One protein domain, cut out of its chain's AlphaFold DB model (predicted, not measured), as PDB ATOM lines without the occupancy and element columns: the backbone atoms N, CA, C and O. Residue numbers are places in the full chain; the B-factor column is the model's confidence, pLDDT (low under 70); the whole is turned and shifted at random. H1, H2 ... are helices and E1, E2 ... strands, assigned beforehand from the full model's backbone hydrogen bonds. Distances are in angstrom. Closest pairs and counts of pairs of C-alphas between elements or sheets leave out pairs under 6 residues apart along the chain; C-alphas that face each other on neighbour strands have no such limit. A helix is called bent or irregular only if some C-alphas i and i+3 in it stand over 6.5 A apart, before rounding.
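Overview. This is residues 4 to 133 of the 133 residues of an uncharacterized protein of Candidatus Planktophila dulcis (UniProt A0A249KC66). A twisted sheet of five strands has H1 packed on one face and H6 crossing the other. Beyond H1, away from the sheet, lies H4, with H2 and H3 close to both of these helices, while H5 packs on H1 and grazes the sheet. The printed part has 130 residues with six named helices and five named strands, in the order E1 E2 E3 H1 H2 H3 H4 E4 H5 E5 H6; the sheet is mixed, in the order E3 E2 E1 E4 E5, and the class is mixed, helices and strands. The whole is compact, with a radius of gyration of the C-alphas of 13.5 A and spans of 41 by 30 by 26 A.

Along the chain. The sheet holds E1, residues 4 to 10, 17.2 A long from C-alpha 4 at (95.238, 94.820, 95.760); E2, residues 13 to 19, 19.7 A; E3, residues 23 to 27; E4, residues 92 to 96; and E5, residues 116 to 119. The helices are H1, residues 42 to 50, 11.9 A; H2, residues 53 to 59; H3, residues 67 to 71; H4, residues 75 to 85, 15.2 A; H5, residues 102 to 108; and H6, residues 122 to 132, 15.6 A, ending at C-alpha 132 (99.016, 86.779, 97.964). H6 is irregular: C-alphas 128 and 131 are 7.4 A apart.

Arrangement. E1, E2 and E3 form a meander, each strand the antiparallel neighbour of the one before, with hairpins E1 and E2, and E2 and E3. N 8 and O 15 are 2.8 A apart, and N 18 and O 24 are 2.9 A apart, both within hydrogen-bond range. E4 is antiparallel to E1, with N 9 and O 93 at 2.8 A. E4, H5 and E5 make a strand-helix-strand unit, two parallel neighbour strands with a helix between, and its crossover is right-handed; N 94 and O 116 are 2.8 A apart. There are three layers, helices on both faces of the sheet: H1 and H6 lie on opposite faces, at heights over the sheet of 7.7 A and 9.0 A. The closest C-alphas of H1 and E3 are those of Gly 46 and Trp 25, 5.2 A apart; those of H6 and E2 are Val 129 and Val 16, 7.1 A. H5 only grazes the sheet, with residues 104 to 108. H1 touches H5, the C-alphas of Leu 43 and Ile 104 being closest at 5.6 A, and H4, those of Val 44 and Arg 81 at 6.2 A. H2 and H3 are each close to H1 but not clearly touching, with closest C-alphas Leu 56 and Leu 48 at 7.1 A, and Phe 70 and Asp 45 at 7.2 A. In H1, H3, H4 and H5 every O i to N i+4 pair is within hydrogen-bond range; in H6 it is 5 of 7, and in H2 1 of 3, beside 2 of 4 O i to N i+3 pairs.

Size, cuts and confidence. The C-alphas farthest apart, those of Asp 75 and Glu 123, are 41.8 A apart. The printed part has no cut. The link from E3 to H1, residues 28 to 41, is long; its residues 34 to 35 pair antiparallel with residues 25 to 26 of E3. The mean pLDDT of the printed part is 93.2, and residues 131 to 133 are under 70.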
ATOM      1  N   VAL A   4      96.091  95.797  96.436       83.69
ATOM      2  CA  VAL A   4      95.238  94.820  95.760       83.69
ATOM      3  C   VAL A   4      93.933  95.514  95.395       83.69
ATOM      4  O   VAL A   4      93.194  95.925  96.289       83.69
ATOM      5  N   ILE A   5      93.656  95.616  94.098       86.88
ATOM      6  CA  ILE A   5      92.508  96.361  93.568       86.88
ATOM      7  C   ILE A   5      91.288  95.454  93.422       86.88
ATOM      8  O   ILE A   5      90.168  95.823  93.769       86.88
ATOM      9  N   ALA A   6      91.505  94.239  92.924       91.19
ATOM     10  CA  ALA A   6      90.440  93.315  92.564       91.19
ATOM     11  C   ALA A   6      90.902  91.861  92.658       91.19
ATOM     12  O   ALA A   6      92.098  91.564  92.653       91.19
ATOM     13  N   ALA A   7      89.938  90.946  92.688       94.81
ATOM     14  CA  ALA A   7      90.193  89.530  92.508       94.81
ATOM     15  C   ALA A   7      89.190  88.921  91.528       94.81
ATOM     16  O   ALA A   7      88.047  89.367  91.424       94.81
ATOM     17  N   VAL A   8      89.614  87.893  90.804       96.88
ATOM     18  CA  VAL A   8      88.764  87.140  89.887       96.88
ATOM     19  C   VAL A   8      88.947  85.658  90.151       96.88
ATOM     20  O   VAL A   8      90.067  85.155  90.138       96.88
ATOM     21  N   MET A   9      87.844  84.951  90.374       96.94
ATOM     22  CA  MET A   9      87.843  83.494  90.335       96.94
ATOM     23  C   MET A   9      87.652  83.035  88.896       96.94
ATOM     24  O   MET A   9      86.712  83.458  88.224       96.94
ATOM     25  N   VAL A  10      88.520  82.137  88.448       96.81
ATOM     26  CA  VAL A  10      88.505  81.542  87.113       96.81
ATOM     27  C   VAL A  10      88.466  80.037  87.293       96.81
ATOM     28  O   VAL A  10      89.435  79.455  87.767       96.81
ATOM     29  N   ASN A  11      87.347  79.384  86.975       95.94
ATOM     30  CA  ASN A  11      87.180  77.933  87.146       95.94
ATOM     31  C   ASN A  11      87.636  77.399  88.527       95.94
ATOM     32  O   ASN A  11      88.166  76.290  88.627       95.94
ATOM     33  N   GLY A  12      87.434  78.188  89.587       93.56
ATOM     34  CA  GLY A  12      87.827  77.844  90.958       93.56
ATOM     35  C   GLY A  12      89.233  78.291  91.385       93.56
ATOM     36  O   GLY A  12      89.551  78.164  92.565       93.56
ATOM     37  N   GLU A  13      90.059  78.842  90.491       95.62
ATOM     38  CA  GLU A  13      91.346  79.455  90.848       95.62
ATOM     39  C   GLU A  13      91.200  80.958  91.081       95.62
ATOM     40  O   GLU A  13      90.609  81.664  90.269       95.62
ATOM     41  N   LEU A  14      91.767  81.449  92.184       96.69
ATOM     42  CA  LEU A  14      91.758  82.867  92.533       96.69
ATOM     43  C   LEU A  14      92.953  83.578  91.890       96.69
ATOM     44  O   LEU A  14      94.105  83.286  92.222       96.69
ATOM     45  N   LEU A  15      92.670  84.543  91.019       96.69
ATOM     46  CA  LEU A  15      93.635  85.496  90.479       96.69
ATOM     47  C   LEU A  15      93.424  86.855  91.137       96.69
ATOM     48  O   LEU A  15      92.292  87.291  91.340       96.69
ATOM     49  N   VAL A  16      94.511  87.537  91.463       95.44
ATOM     50  CA  VAL A  16      94.484  88.820  92.162       95.44
ATOM     51  C   VAL A  16      95.149  89.877  91.297       95.44
ATOM     52  O   VAL A  16      96.259  89.667  90.812       95.44
ATOM     53  N   TYR A  17      94.459  91.000  91.114       93.69
ATOM     54  CA  TYR A  17      94.994  92.187  90.464       93.69
ATOM     55  C   TYR A  17      95.625  93.096  91.523       93.69
ATOM     56  O   TYR A  17      94.955  93.573  92.445       93.69
ATOM     57  N   ILE A  18      96.927  93.319  91.373       89.50
ATOM     58  CA  ILE A  18      97.753  94.156  92.231       89.50
ATOM     59  C   ILE A  18      98.237  95.364  91.429       89.50
ATOM     60  O   ILE A  18      98.814  95.212  90.348       89.50
ATOM     61  N   ASP A  19      98.034  96.556  91.977       84.56
ATOM     62  CA  ASP A  19      98.567  97.796  91.432       84.56
ATOM     63  C   ASP A  19      99.982  98.046  91.979       84.56
ATOM     64  O   ASP A  19     100.190  98.272  93.178       84.56
ATOM     65  N   PHE A  20     100.970  97.933  91.090       79.00
ATOM     66  CA  PHE A  20     102.358  98.364  91.293       79.00
ATOM     67  C   PHE A  20     102.639  99.574  90.377       79.00
ATOM     68  O   PHE A  20     101.724 100.273  89.963       79.00
ATOM     69  N   ASP A  21     103.897  99.812  89.987       80.75
ATOM     70  CA  ASP A  21     104.229 100.763  88.911       80.75
ATOM     71  C   ASP A  21     103.627 100.343  87.550       80.75
ATOM     72  O   ASP A  21     103.472 101.160  86.640       80.75
ATOM     73  N   ARG A  22     103.307  99.050  87.405       84.00
ATOM     74  CA  ARG A  22     102.515  98.459  86.322       84.00
ATOM     75  C   ARG A  22     101.511  97.479  86.933       84.00
ATOM     76  O   ARG A  22     101.849  96.839  87.930       84.00
ATOM     77  N   PRO A  23     100.310  97.328  86.357       90.94
ATOM     78  CA  PRO A  23      99.332  96.385  86.877       90.94
ATOM     79  C   PRO A  23      99.840  94.949  86.731       90.94
ATOM     80  O   PRO A  23     100.380  94.586  85.689       90.94
ATOM     81  N   VAL A  24      99.647  94.122  87.755       94.00
ATOM     82  CA  VAL A  24     100.053  92.712  87.743       94.00
ATOM     83  C   VAL A  24      98.871  91.842  88.137       94.00
ATOM     84  O   VAL A  24      98.226  92.085  89.155       94.00
ATOM     85  N   TRP A  25      98.618  90.795  87.355       96.12
ATOM     86  CA  TRP A  25      97.815  89.663  87.805       96.12
ATOM     87  C   TRP A  25      98.722  88.619  88.439       96.12
ATOM     88  O   TRP A  25      99.824  88.379  87.947       96.12
ATOM     89  N   GLN A  26      98.265  88.007  89.526       95.69
ATOM     90  CA  GLN A  26      98.978  86.931  90.203       95.69
ATOM     91  C   GLN A  26      98.006  85.854  90.677       95.69
ATOM     92  O   GLN A  26      96.950  86.150  91.235       95.69
ATOM     93  N   ASN A  27      98.379  84.588  90.501       96.00
ATOM     94  CA  ASN A  27      97.651  83.474  91.091       96.00
ATOM     95  C   ASN A  27      97.825  83.459  92.612       96.00
ATOM     96  O   ASN A  27      98.946  83.493  93.125       96.00
ATOM     97  N   ALA A  28      96.727  83.331  93.351       93.25
ATOM     98  CA  ALA A  28      96.779  83.348  94.807       93.25
ATOM     99  C   ALA A  28      97.380  82.077  95.429       93.25
ATOM    100  O   ALA A  28      97.774  82.099  96.596       93.25
ATOM    101  N   THR A  29      97.422  80.974  94.673       91.94
ATOM    102  CA  THR A  29      97.998  79.692  95.109       91.94
ATOM    103  C   THR A  29      99.428  79.523  94.597       91.94
ATOM    104  O   THR A  29     100.312  79.140  95.363       91.94
ATOM    105  N   PHE A  30      99.665  79.835  93.319       92.12
ATOM    106  CA  PHE A  30     100.948  79.656  92.629       92.12
ATOM    107  C   PHE A  30     101.605  81.011  92.349       92.12
ATOM    108  O   PHE A  30     101.430  81.591  91.282       92.12
ATOM    109  N   LYS A  31     102.345  81.551  93.320       88.88
ATOM    110  CA  LYS A  31     102.867  82.930  93.266       88.88
ATOM    111  C   LYS A  31     103.791  83.213  92.076       88.88
ATOM    112  O   LYS A  31     103.935  84.371  91.694       88.88
ATOM    113  N   GLU A  32     104.419  82.186  91.517       91.00
ATOM    114  CA  GLU A  32     105.239  82.246  90.307       91.00
ATOM    115  C   GLU A  32     104.427  82.494  89.026       91.00
ATOM    116  O   GLU A  32     104.989  82.935  88.026       91.00
ATOM    117  N   LEU A  33     103.118  82.229  89.054       94.38
ATOM    118  CA  LEU A  33     102.193  82.534  87.969       94.38
ATOM    119  C   LEU A  33     101.699  83.969  88.135       94.38
ATOM    120  O   LEU A  33     100.665  84.231  88.754       94.38
ATOM    121  N   ALA A  34     102.486  84.894  87.602       93.69
ATOM    122  CA  ALA A  34     102.180  86.312  87.583       93.69
ATOM    123  C   ALA A  34     102.532  86.920  86.225       93.69
ATOM    124  O   ALA A  34     103.494  86.507  85.574       93.69
ATOM    125  N   SER A  35     101.767  87.922  85.805       93.75
ATOM    126  CA  SER A  35     101.957  88.567  84.506       93.75
ATOM    127  C   SER A  35     101.436  89.998  84.480       93.75
ATOM    128  O   SER A  35     100.350  90.275  84.996       93.75
ATOM    129  N   THR A  36     102.159  90.877  83.789       94.88
ATOM    130  CA  THR A  36     101.687  92.217  83.417       94.88
ATOM    131  C   THR A  36     100.795  92.105  82.172       94.88
ATOM    132  O   THR A  36     101.302  91.718  81.117       94.88
ATOM    133  N   PRO A  37      99.486  92.405  82.246       94.44
ATOM    134  CA  PRO A  37      98.580  92.313  81.102       94.44
ATOM    135  C   PRO A  37      98.703  93.531  80.167       94.44
ATOM    136  O   PRO A  37      99.240  94.576  80.546       94.44
ATOM    137  N   SER A  38      98.137  93.444  78.958       93.31
ATOM    138  CA  SER A  38      97.847  94.647  78.165       93.31
ATOM    139  C   SER A  38      96.616  95.380  78.712       93.31
ATOM    140  O   SER A  38      95.718  94.763  79.276       93.31
ATOM    141  N   LEU A  39      96.525  96.699  78.515       90.81
ATOM    142  CA  LEU A  39      95.354  97.469  78.965       90.81
ATOM    143  C   LEU A  39      94.087  97.153  78.158       90.81
ATOM    144  O   LEU A  39      92.983  97.262  78.680       90.81
ATOM    145  N   GLU A  40      94.233  96.773  76.887       91.31
ATOM    146  CA  GLU A  40      93.089  96.483  76.019       91.31
ATOM    147  C   GLU A  40      92.433  95.144  76.362       91.31
ATOM    148  O   GLU A  40      91.212  95.049  76.300       91.31
ATOM    149  N   ASN A  41      93.224  94.124  76.708       95.00
ATOM    150  CA  ASN A  41      92.784  92.748  76.966       95.00
ATOM    151  C   ASN A  41      93.075  92.360  78.423       95.00
ATOM    152  O   ASN A  41      93.626  91.299  78.708       95.00
ATOM    153  N   PHE A  42      92.778  93.287  79.334       96.00
ATOM    154  CA  PHE A  42      93.310  93.305  80.693       96.00
ATOM    155  C   PHE A  42      93.022  92.045  81.508       96.00
ATOM    156  O   PHE A  42      93.926  91.493  82.139       96.00
ATOM    157  N   LEU A  43      91.774  91.579  81.496       97.44
ATOM    158  CA  LEU A  43      91.363  90.406  82.251       97.44
ATOM    159  C   LEU A  43      91.814  89.127  81.551       97.44
ATOM    160  O   LEU A  43      92.366  88.243  82.204       97.44
ATOM    161  N   VAL A  44      91.599  89.005  80.237       97.81
ATOM    162  CA  VAL A  44      91.992  87.782  79.522       97.81
ATOM    163  C   VAL A  44      93.504  87.574  79.558       97.81
ATOM    164  O   VAL A  44      93.945  86.447  79.748       97.81
ATOM    165  N   ASP A  45      94.307  88.633  79.461       97.44
ATOM    166  CA  ASP A  45      95.762  88.536  79.581       97.44
ATOM    167  C   ASP A  45      96.156  88.126  81.002       97.44
ATOM    168  O   ASP A  45      97.025  87.274  81.179       97.44
ATOM    169  N   GLY A  46      95.447  88.638  82.015       97.19
ATOM    170  CA  GLY A  46      95.566  88.164  83.392       97.19
ATOM    171  C   GLY A  46      95.306  86.664  83.529       97.19
ATOM    172  O   GLY A  46      96.101  85.948  84.138       97.19
ATOM    173  N   ILE A  47      94.244  86.156  82.896       97.94
ATOM    174  CA  ILE A  47      93.924  84.722  82.851       97.94
ATOM    175  C   ILE A  47      95.048  83.943  82.161       97.94
ATOM    176  O   ILE A  47      95.522  82.946  82.705       97.94
ATOM    177  N   LEU A  48      95.486  84.392  80.985       97.81
ATOM    178  CA  LEU A  48      96.494  83.724  80.158       97.81
ATOM    179  C   LEU A  48      97.879  83.679  80.806       97.81
ATOM    180  O   LEU A  48      98.621  82.716  80.610       97.81
ATOM    181  N   GLY A  49      98.245  84.712  81.557       96.94
ATOM    182  CA  GLY A  49      99.536  84.767  82.225       96.94
ATOM    183  C   GLY A  49      99.529  84.138  83.614       96.94
ATOM    184  O   GLY A  49     100.513  83.505  83.987       96.94
ATOM    185  N   SER A  50      98.412  84.207  84.344       97.31
ATOM    186  CA  SER A  50      98.378  83.862  85.776       97.31
ATOM    187  C   SER A  50      97.532  82.630  86.137       97.31
ATOM    188  O   SER A  50      97.573  82.179  87.278       97.31
ATOM    189  N   SER A  51      96.776  82.032  85.214       97.50
ATOM    190  CA  SER A  51      96.065  80.771  85.505       97.50
ATOM    191  C   SER A  51      96.995  79.563  85.434       97.50
ATOM    192  O   SER A  51      97.975  79.562  84.684       97.50
ATOM    193  N   SER A  52      96.669  78.490  86.154       97.06
ATOM    194  CA  SER A  52      97.411  77.239  86.015       97.06
ATOM    195  C   SER A  52      97.249  76.615  84.621       97.06
ATOM    196  O   SER A  52      96.239  76.787  83.929       97.06
ATOM    197  N   GLN A  53      98.214  75.776  84.240       96.19
ATOM    198  CA  GLN A  53      98.114  74.957  83.028       96.19
ATOM    199  C   GLN A  53      96.916  73.995  83.046       96.19
ATOM    200  O   GLN A  53      96.433  73.600  81.987       96.19
ATOM    201  N   ALA A  54      96.388  73.639  84.223       95.75
ATOM    202  CA  ALA A  54      95.193  72.807  84.320       95.75
ATOM    203  C   ALA A  54      93.931  73.548  83.846       95.75
ATOM    204  O   ALA A  54      93.030  72.918  83.292       95.75
ATOM    205  N   ILE A  55      93.862  74.873  84.029       95.88
ATOM    206  CA  ILE A  55      92.799  75.712  83.463       95.88
ATOM    207  C   ILE A  55      93.065  75.980  81.987       95.88
ATOM    208  O   ILE A  55      92.192  75.715  81.162       95.88
ATOM    209  N   LEU A  56      94.259  76.470  81.648       97.31
ATOM    210  CA  LEU A  56      94.598  76.864  80.276       97.31
ATOM    211  C   LEU A  56      94.484  75.687  79.295       97.31
ATOM    212  O   LEU A  56      93.922  75.828  78.206       97.31
ATOM    213  N   GLY A  57      94.900  74.493  79.722       96.94
ATOM    214  CA  GLY A  57      94.814  73.274  78.925       96.94
ATOM    215  C   GLY A  57      93.386  72.872  78.543       96.94
ATOM    216  O   GLY A  57      93.197  72.306  77.466       96.94
ATOM    217  N   LYS A  58      92.362  73.214  79.347       96.44
ATOM    218  CA  LYS A  58      90.945  72.961  78.993       96.44
ATOM    219  C   LYS A  58      90.524  73.701  77.727       96.44
ATOM    220  O   LYS A  58      89.660  73.222  77.001       96.44
ATOM    221  N   TYR A  59      91.172  74.829  77.448       96.88
ATOM    222  CA  TYR A  59      90.905  75.681  76.293       96.88
ATOM    223  C   TYR A  59      91.952  75.516  75.183       96.88
ATOM    224  O   TYR A  59      92.018  76.327  74.263       96.88
ATOM    225  N   GLY A  60      92.774  74.460  75.251       96.81
ATOM    226  CA  GLY A  60      93.778  74.147  74.232       96.81
ATOM    227  C   GLY A  60      95.022  75.038  74.269       96.81
ATOM    228  O   GLY A  60      95.745  75.109  73.278       96.81
ATOM    229  N   ILE A  61      95.280  75.716  75.390       97.75
ATOM    230  CA  ILE A  61      96.427  76.610  75.566       97.75
ATOM    231  C   ILE A  61      97.525  75.861  76.327       97.75
ATOM    232  O   ILE A  61      97.294  75.369  77.428       97.75
ATOM    233  N   SER A  62      98.717  75.763  75.734       96.06
ATOM    234  CA  SER A  62      99.809  74.902  76.222       96.06
ATOM    235  C   SER A  62     100.911  75.622  77.004       96.06
ATOM    236  O   SER A  62     101.894  74.990  77.386       96.06
ATOM    237  N   LYS A  63     100.812  76.944  77.167       95.06
ATOM    238  CA  LYS A  63     101.773  77.754  77.926       95.06
ATOM    239  C   LYS A  63     101.091  78.965  78.553       95.06
ATOM    240  O   LYS A  63     100.029  79.381  78.097       95.06
ATOM    241  N   ASN A  64     101.713  79.515  79.589       96.06
ATOM    242  CA  ASN A  64     101.394  80.847  80.086       96.06
ATOM    243  C   ASN A  64     102.034  81.896  79.169       96.06
ATOM    244  O   ASN A  64     103.029  81.616  78.495       96.06
ATOM    245  N   PHE A  65     101.460  83.092  79.161       95.62
ATOM    246  CA  PHE A  65     101.956  84.224  78.381       95.62
ATOM    247  C   PHE A  65     102.506  85.319  79.295       95.62
ATOM    248  O   PHE A  65     102.021  85.526  80.407       95.62
ATOM    249  N   SER A  66     103.548  85.991  78.825       93.62
ATOM    250  CA  SER A  66     104.258  87.049  79.538       93.62
ATOM    251  C   SER A  66     103.920  88.434  78.982       93.62
ATOM    252  O   SER A  66     103.290  88.561  77.933       93.62
ATOM    253  N   GLU A  67     104.381  89.485  79.664       93.44
ATOM    254  CA  GLU A  67     104.266  90.870  79.186       93.44
ATOM    255  C   GLU A  67     104.782  91.029  77.747       93.44
ATOM    256  O   GLU A  67     104.082  91.579  76.898       93.44
ATOM    257  N   ASP A  68     105.959  90.473  77.448       92.06
ATOM    258  CA  ASP A  68     106.569  90.550  76.118       92.06
ATOM    259  C   ASP A  68     105.698  89.882  75.041       92.06
ATOM    260  O   ASP A  68     105.621  90.367  73.910       92.06
ATOM    261  N   ASP A  69     104.994  88.801  75.395       93.62
ATOM    262  CA  ASP A  69     104.053  88.146  74.487       93.62
ATOM    263  C   ASP A  69     102.845  89.054  74.201       93.62
ATOM    264  O   ASP A  69     102.437  89.183  73.047       93.62
ATOM    265  N   PHE A  70     102.281  89.705  75.224       93.12
ATOM    266  CA  PHE A  70     101.077  90.538  75.087       93.12
ATOM    267  C   PHE A  70     101.308  91.831  74.308       93.12
ATOM    268  O   PHE A  70     100.378  92.320  73.660       93.12
ATOM    269  N   TRP A  71     102.521  92.381  74.386       86.19
ATOM    270  CA  TRP A  71     102.944  93.558  73.624       86.19
ATOM    271  C   TRP A  71     103.378  93.205  72.197       86.19
ATOM    272  O   TRP A  71     103.436  94.077  71.328       86.19
ATOM    273  N   GLY A  72     103.661  91.928  71.936       77.88
ATOM    274  CA  GLY A  72     103.914  91.408  70.602       77.88
ATOM    275  C   GLY A  72     102.626  91.170  69.807       77.88
ATOM    276  O   GLY A  72     101.605  90.729  70.328       77.88
ATOM    277  N   SER A  73     102.679  91.377  68.491       71.44
ATOM    278  CA  SER A  73     101.580  91.039  67.569       71.44
ATOM    279  C   SER A  73     101.562  89.543  67.214       71.44
ATOM    280  O   SER A  73     101.533  89.182  66.038       71.44
ATOM    281  N   SER A  74     101.654  88.657  68.209       86.12
ATOM    282  CA  SER A  74     101.708  87.209  67.977       86.12
ATOM    283  C   SER A  74     100.320  86.619  67.710       86.12
ATOM    284  O   SER A  74      99.408  86.741  68.531       86.12
ATOM    285  N   ASP A  75     100.187  85.879  66.605       92.19
ATOM    286  CA  ASP A  75      98.990  85.084  66.290       92.19
ATOM    287  C   ASP A  75      98.632  84.095  67.408       92.19
ATOM    288  O   ASP A  75      97.467  83.738  67.584       92.19
ATOM    289  N   GLU A  76      99.632  83.616  68.150       94.81
ATOM    290  CA  GLU A  76      99.439  82.657  69.234       94.81
ATOM    291  C   GLU A  76      98.660  83.277  70.399       94.81
ATOM    292  O   GLU A  76      97.683  82.693  70.867       94.81
ATOM    293  N   VAL A  77      99.036  84.495  70.803       95.56
ATOM    294  CA  VAL A  77      98.351  85.250  71.861       95.56
ATOM    295  C   VAL A  77      96.922  85.549  71.439       95.56
ATOM    296  O   VAL A  77      95.988  85.323  72.207       95.56
ATOM    297  N   GLN A  78      96.716  85.990  70.194       95.62
ATOM    298  CA  GLN A  78      95.371  86.301  69.719       95.62
ATOM    299  C   GLN A  78      94.473  85.060  69.670       95.62
ATOM    300  O   GLN A  78      93.295  85.134  70.023       95.62
ATOM    301  N   LYS A  79      95.015  83.901  69.275       96.81
ATOM    302  CA  LYS A  79      94.288  82.625  69.328       96.81
ATOM    303  C   LYS A  79      93.929  82.240  70.760       96.81
ATOM    304  O   LYS A  79      92.789  81.850  70.992       96.81
ATOM    305  N   ALA A  80      94.859  82.385  71.702       97.75
ATOM    306  CA  ALA A  80      94.616  82.086  73.110       97.75
ATOM    307  C   ALA A  80      93.547  83.012  73.717       97.75
ATOM    308  O   ALA A  80      92.601  82.528  74.335       97.75
ATOM    309  N   ARG A  81      93.623  84.324  73.454       97.50
ATOM    310  CA  ARG A  81      92.594  85.302  73.854       97.50
ATOM    311  C   ARG A  81      91.223  84.909  73.320       97.50
ATOM    312  O   ARG A  81      90.267  84.806  74.081       97.50
ATOM    313  N   ASN A  82      91.137  84.630  72.019       97.75
ATOM    314  CA  ASN A  82      89.883  84.240  71.379       97.75
ATOM    315  C   ASN A  82      89.318  82.935  71.956       97.75
ATOM    316  O   ASN A  82      88.105  82.829  72.106       97.75
ATOM    317  N   ALA A  83      90.171  81.963  72.289       98.06
ATOM    318  CA  ALA A  83      89.739  80.713  72.911       98.06
ATOM    319  C   ALA A  83      89.083  80.959  74.279       98.06
ATOM    320  O   ALA A  83      88.022  80.402  74.550       98.06
ATOM    321  N   ILE A  84      89.671  81.832  75.102       98.25
ATOM    322  CA  ILE A  84      89.115  82.193  76.410       98.25
ATOM    323  C   ILE A  84      87.845  83.042  76.269       98.25
ATOM    324  O   ILE A  84      86.838  82.728  76.898       98.25
ATOM    325  N   TYR A  85      87.840  84.071  75.417       98.38
ATOM    326  CA  TYR A  85      86.647  84.896  75.205       98.38
ATOM    327  C   TYR A  85      85.465  84.090  74.663       98.38
ATOM    328  O   TYR A  85      84.330  84.322  75.070       98.38
ATOM    329  N   ALA A  86      85.703  83.145  73.753       98.12
ATOM    330  CA  ALA A  86      84.645  82.332  73.160       98.12
ATOM    331  C   ALA A  86      84.168  81.183  74.070       98.12
ATOM    332  O   ALA A  86      83.171  80.531  73.745       98.12
ATOM    333  N   ALA A  87      84.854  80.916  75.186       97.88
ATOM    334  CA  ALA A  87      84.486  79.852  76.107       97.88
ATOM    335  C   ALA A  87      83.148  80.167  76.792       97.88
ATOM    336  O   ALA A  87      82.992  81.169  77.489       97.88
ATOM    337  N   THR A  88      82.163  79.291  76.594       96.69
ATOM    338  CA  THR A  88      80.819  79.440  77.184       96.69
ATOM    339  C   THR A  88      80.695  78.763  78.548       96.69
ATOM    340  O   THR A  88      79.785  79.076  79.311       96.69
ATOM    341  N   ASP A  89      81.621  77.860  78.855       96.06
ATOM    342  CA  ASP A  89      81.724  77.071  80.080       96.06
ATOM    343  C   ASP A  89      82.751  77.630  81.076       96.06
ATOM    344  O   ASP A  89      82.957  77.048  82.140       96.06
ATOM    345  N   LEU A  90      83.377  78.766  80.753       97.19
ATOM    346  CA  LEU A  90      84.298  79.461  81.643       97.19
ATOM    347  C   LEU A  90      83.537  80.065  82.829       97.19
ATOM    348  O   LEU A  90      82.799  81.040  82.669       97.19
ATOM    349  N   ASP A  91      83.753  79.506  84.019       97.50
ATOM    350  CA  ASP A  91      83.238  80.054  85.270       97.50
ATOM    351  C   ASP A  91      84.088  81.255  85.686       97.50
ATOM    352  O   ASP A  91      85.264  81.105  86.029       97.50
ATOM    353  N   LEU A  92      83.491  82.444  85.624       97.62
ATOM    354  CA  LEU A  92      84.116  83.702  86.015       97.62
ATOM    355  C   LEU A  92      83.336  84.349  87.144       97.62
ATOM    356  O   LEU A  92      82.117  84.514  87.065       97.62
ATOM    357  N   GLU A  93      84.058  84.803  88.159       98.06
ATOM    358  CA  GLU A  93      83.498  85.625  89.219       98.06
ATOM    359  C   GLU A  93      84.429  86.787  89.535       98.06
ATOM    360  O   GLU A  93      85.554  86.589  89.983       98.06
ATOM    361  N   TYR A  94      83.949  88.002  89.281       97.44
ATOM    362  CA  TYR A  94      84.651  89.238  89.576       97.44
ATOM    363  C   TYR A  94      84.286  89.731  90.981       97.44
ATOM    364  O   TYR A  94      83.126  90.051  91.260       97.44
ATOM    365  N   ILE A  95      85.292  89.798  91.852       97.06
ATOM    366  CA  ILE A  95      85.190  90.156  93.262       97.06
ATOM    367  C   ILE A  95      85.907  91.490  93.507       97.06
ATOM    368  O   ILE A  95      87.088  91.651  93.191       97.06
ATOM    369  N   TYR A  96      85.206  92.446  94.112       94.50
ATOM    370  CA  TYR A  96      85.734  93.775  94.441       94.50
ATOM    371  C   TYR A  96      85.246  94.236  95.820       94.50
ATOM    372  O   TYR A  96      84.242  93.728  96.322       94.50
ATOM    373  N   TYR A  97      85.945  95.186  96.448       92.00
ATOM    374  CA  TYR A  97      85.540  95.735  97.754       92.00
ATOM    375  C   TYR A  97      85.172  97.220  97.713       92.00
ATOM    376  O   TYR A  97      84.270  97.639  98.441       92.00
ATOM    377  N   ASP A  98      85.837  98.002  96.863       88.81
ATOM    378  CA  ASP A  98      85.592  99.435  96.722       88.81
ATOM    379  C   ASP A  98      84.731  99.704  95.482       88.81
ATOM    380  O   ASP A  98      83.535  99.369  95.472       88.81
ATOM    381  N   ASP A  99      85.351 100.206  94.422       91.19
ATOM    382  CA  ASP A  99      84.738 100.431  93.123       91.19
ATOM    383  C   ASP A  99      85.139  99.354  92.111       91.19
ATOM    384  O   ASP A  99      86.109  98.613  92.288       91.19
ATOM    385  N   ARG A 100      84.334  99.237  91.052       92.75
ATOM    386  CA  ARG A 100      84.641  98.343  89.934       92.75
ATOM    387  C   ARG A 100      85.723  98.964  89.067       92.75
ATOM    388  O   ARG A 100      85.669 100.153  88.757       92.75
ATOM    389  N   ASP A 101      86.664  98.135  88.648       93.31
ATOM    390  CA  ASP A 101      87.753  98.535  87.777       93.31
ATOM    391  C   ASP A 101      87.256  98.632  86.319       93.31
ATOM    392  O   ASP A 101      86.749  97.640  85.778       93.31
ATOM    393  N   PRO A 102      87.389  99.797  85.657       93.06
ATOM    394  CA  PRO A 102      86.916  99.983  84.287       93.06
ATOM    395  C   PRO A 102      87.599  99.084  83.249       93.06
ATOM    396  O   PRO A 102      86.979  98.774  82.230       93.06
ATOM    397  N   LEU A 103      88.855  98.678  83.472       93.81
ATOM    398  CA  LEU A 103      89.580  97.784  82.565       93.81
ATOM    399  C   LEU A 103      88.998  96.376  82.644       93.81
ATOM    400  O   LEU A 103      88.735  95.765  81.610       93.81
ATOM    401  N   ILE A 104      88.729  95.888  83.859       95.31
ATOM    402  CA  ILE A 104      88.062  94.595  84.066       95.31
ATOM    403  C   ILE A 104      86.654  94.637  83.469       95.31
ATOM    404  O   ILE A 104      86.279  93.749  82.706       95.31
ATOM    405  N   ASP A 105      85.883  95.684  83.765       95.25
ATOM    406  CA  ASP A 105      84.515  95.829  83.267       95.25
ATOM    407  C   ASP A 105      84.445  95.883  81.742       95.25
ATOM    408  O   ASP A 105      83.589  95.228  81.146       95.25
ATOM    409  N   GLY A 106      85.341  96.643  81.108       94.88
ATOM    410  CA  GLY A 106      85.422  96.728  79.654       94.88
ATOM    411  C   GLY A 106      85.774  95.387  79.015       94.88
ATOM    412  O   GLY A 106      85.200  95.027  77.985       94.88
ATOM    413  N   ASP A 107      86.674  94.628  79.637       96.38
ATOM    414  CA  ASP A 107      87.111  93.341  79.107       96.38
ATOM    415  C   ASP A 107      86.060  92.240  79.295       96.38
ATOM    416  O   ASP A 107      85.827  91.440  78.390       96.38
ATOM    417  N   LEU A 108      85.334  92.259  80.420       96.25
ATOM    418  CA  LEU A 108      84.227  91.342  80.707       96.25
ATOM    419  C   LEU A 108      83.134  91.353  79.626       96.25
ATOM    420  O   LEU A 108      82.505  90.324  79.389       96.25
ATOM    421  N   LEU A 109      82.925  92.479  78.937       95.75
ATOM    422  CA  LEU A 109      81.938  92.593  77.853       95.75
ATOM    423  C   LEU A 109      82.269  91.731  76.625       95.75
ATOM    424  O   LEU A 109      81.394  91.509  75.787       95.75
ATOM    425  N   LYS A 110      83.516  91.271  76.495       97.06
ATOM    426  CA  LYS A 110      83.983  90.473  75.355       97.06
ATOM    427  C   LYS A 110      83.802  88.969  75.562       97.06
ATOM    428  O   LYS A 110      83.876  88.218  74.591       97.06
ATOM    429  N   PHE A 111      83.586  88.524  76.800       97.81
ATOM    430  CA  PHE A 111      83.428  87.110  77.124       97.81
ATOM    431  C   PHE A 111      82.043  86.600  76.711       97.81
ATOM    432  O   PHE A 111      81.018  87.247  76.928       97.81
ATOM    433  N   ALA A 112      82.008  85.402  76.130       97.12
ATOM    434  CA  ALA A 112      80.780  84.685  75.823       97.12
ATOM    435  C   ALA A 112      80.123  84.116  77.093       97.12
ATOM    436  O   ALA A 112      78.894  84.023  77.165       97.12
ATOM    437  N   SER A 113      80.925  83.747  78.100       95.06
ATOM    438  CA  SER A 113      80.433  83.401  79.431       95.06
ATOM    439  C   SER A 113      80.000  84.648  80.206       95.06
ATOM    440  O   SER A 113      80.532  85.746  80.040       95.06
ATOM    441  N   LYS A 114      79.005  84.488  81.083       94.06
ATOM    442  CA  LYS A 114      78.581  85.562  81.986       94.06
ATOM    443  C   LYS A 114      79.374  85.480  83.279       94.06
ATOM    444  O   LYS A 114      79.228  84.505  84.012       94.06
ATOM    445  N   ALA A 115      80.126  86.529  83.595       96.19
ATOM    446  CA  ALA A 115      80.754  86.641  84.901       96.19
ATOM    447  C   ALA A 115      79.716  86.913  86.000       96.19
ATOM    448  O   ALA A 115      78.825  87.758  85.851       96.19
ATOM    449  N   ARG A 116      79.853  86.218  87.130       97.50
ATOM    450  CA  ARG A 116      79.231  86.626  88.393       97.50
ATOM    451  C   ARG A 116      79.973  87.850  88.919       97.50
ATOM    452  O   ARG A 116      81.188  87.937  88.789       97.50
ATOM    453  N   ILE A 117      79.251  88.799  89.503       97.31
ATOM    454  CA  ILE A 117      79.848  90.012  90.069       97.31
ATOM    455  C   ILE A 117      79.484  90.078  91.545       97.31
ATOM    456  O   ILE A 117      78.302  90.041  91.890       97.31
ATOM    457  N   GLN A 118      80.495  90.177  92.405       97.12
ATOM    458  CA  GLN A 118      80.333  90.151  93.851       97.12
ATOM    459  C   GLN A 118      81.100  91.302  94.509       97.12
ATOM    460  O   GLN A 118      82.319  91.404  94.399       97.12
ATOM    461  N   LYS A 119      80.380  92.146  95.256       96.31
ATOM    462  CA  LYS A 119      80.996  93.113  96.169       96.31
ATOM    463  C   LYS A 119      81.160  92.484  97.550       96.31
ATOM    464  O   LYS A 119      80.182  91.989  98.110       96.31
ATOM    465  N   LEU A 120      82.362  92.542  98.110       95.81
ATOM    466  CA  LEU A 120      82.652  92.147  99.489       95.81
ATOM    467  C   LEU A 120      82.900  93.373 100.373       95.81
ATOM    468  O   LEU A 120      83.227  94.456  99.896       95.81
ATOM    469  N   GLY A 121      82.756  93.198 101.688       95.06
ATOM    470  CA  GLY A 121      83.300  94.159 102.647       95.06
ATOM    471  C   GLY A 121      84.830  94.094 102.666       95.06
ATOM    472  O   GLY A 121      85.400  93.035 102.406       95.06
ATOM    473  N   ALA A 122      85.489  95.204 103.012       91.25
ATOM    474  CA  ALA A 122      86.951  95.307 102.996       91.25
ATOM    475  C   ALA A 122      87.645  94.186 103.791       91.25
ATOM    476  O   ALA A 122      88.575  93.569 103.285       91.25
ATOM    477  N   GLU A 123      87.166  93.870 104.998       92.62
ATOM    478  CA  GLU A 123      87.727  92.792 105.827       92.62
ATOM    479  C   GLU A 123      87.667  91.432 105.118       92.62
ATOM    480  O   GLU A 123      88.697  90.789 104.941       92.62
ATOM    481  N   ALA A 124      86.489  91.042 104.619       93.75
ATOM    482  CA  ALA A 124      86.302  89.781 103.901       93.75
ATOM    483  C   ALA A 124      87.127  89.714 102.606       93.75
ATOM    484  O   ALA A 124      87.650  88.658 102.258       93.75
ATOM    485  N   PHE A 125      87.265  90.840 101.900       93.56
ATOM    486  CA  PHE A 125      88.102  90.924 100.710       93.56
ATOM    487  C   PHE A 125      89.583  90.741 101.046       93.56
ATOM    488  O   PHE A 125      90.250  89.908 100.439       93.56
ATOM    489  N   TYR A 126      90.101  91.465 102.041       90.62
ATOM    490  CA  TYR A 126      91.496  91.313 102.454       90.62
ATOM    491  C   TYR A 126      91.780  89.925 103.021       90.62
ATOM    492  O   TYR A 126      92.862  89.394 102.783       90.62
ATOM    493  N   ASP A 127      90.817  89.304 103.701       91.19
ATOM    494  CA  ASP A 127      90.923  87.914 104.132       91.19
ATOM    495  C   ASP A 127      90.976  86.922 102.969       91.19
ATOM    496  O   ASP A 127      91.678  85.915 103.075       91.19
ATOM    497  N   LEU A 128      90.278  87.204 101.867       90.75
ATOM    498  CA  LEU A 128      90.331  86.407 100.643       90.75
ATOM    499  C   LEU A 128      91.707  86.516  99.966       90.75
ATOM    500  O   LEU A 128      92.275  85.501  99.573       90.75
ATOM    501  N   VAL A 129      92.263  87.729  99.856       89.38
ATOM    502  CA  VAL A 129      93.508  87.980  99.100       89.38
ATOM    503  C   VAL A 129      94.786  87.927  99.950       89.38
ATOM    504  O   VAL A 129      95.885  88.054  99.414       89.38
ATOM    505  N   LYS A 130      94.697  87.722 101.273       80.56
ATOM    506  CA  LYS A 130      95.872  87.715 102.176       80.56
ATOM    507  C   LYS A 130      96.931  86.677 101.820       80.56
ATOM    508  O   LYS A 130      98.093  86.867 102.167       80.56
ATOM    509  N   THR A 131      96.550  85.593 101.145       68.12
ATOM    510  CA  THR A 131      97.476  84.540 100.702       68.12
ATOM    511  C   THR A 131      98.482  85.040  99.662       68.12
ATOM    512  O   THR A 131      99.526  84.416  99.471       68.12
ATOM    513  N   VAL A 132      98.208  86.189  99.040       64.12
ATOM    514  CA  VAL A 132      99.016  86.779  97.964       64.12
ATOM    515  C   VAL A 132     100.143  87.684  98.491       64.12
ATOM    516  O   VAL A 132     101.023  88.068  97.733       64.12
ATOM    517  N   ARG A 133     100.213  87.953  99.803       53.31
ATOM    518  CA  ARG A 133     101.292  88.755 100.418       53.31
ATOM    519  C   ARG A 133     102.592  87.987 100.627       53.31
ATOM    520  O   ARG A 133     102.532  86.783 100.971       53.31
TER     521      ARG A 133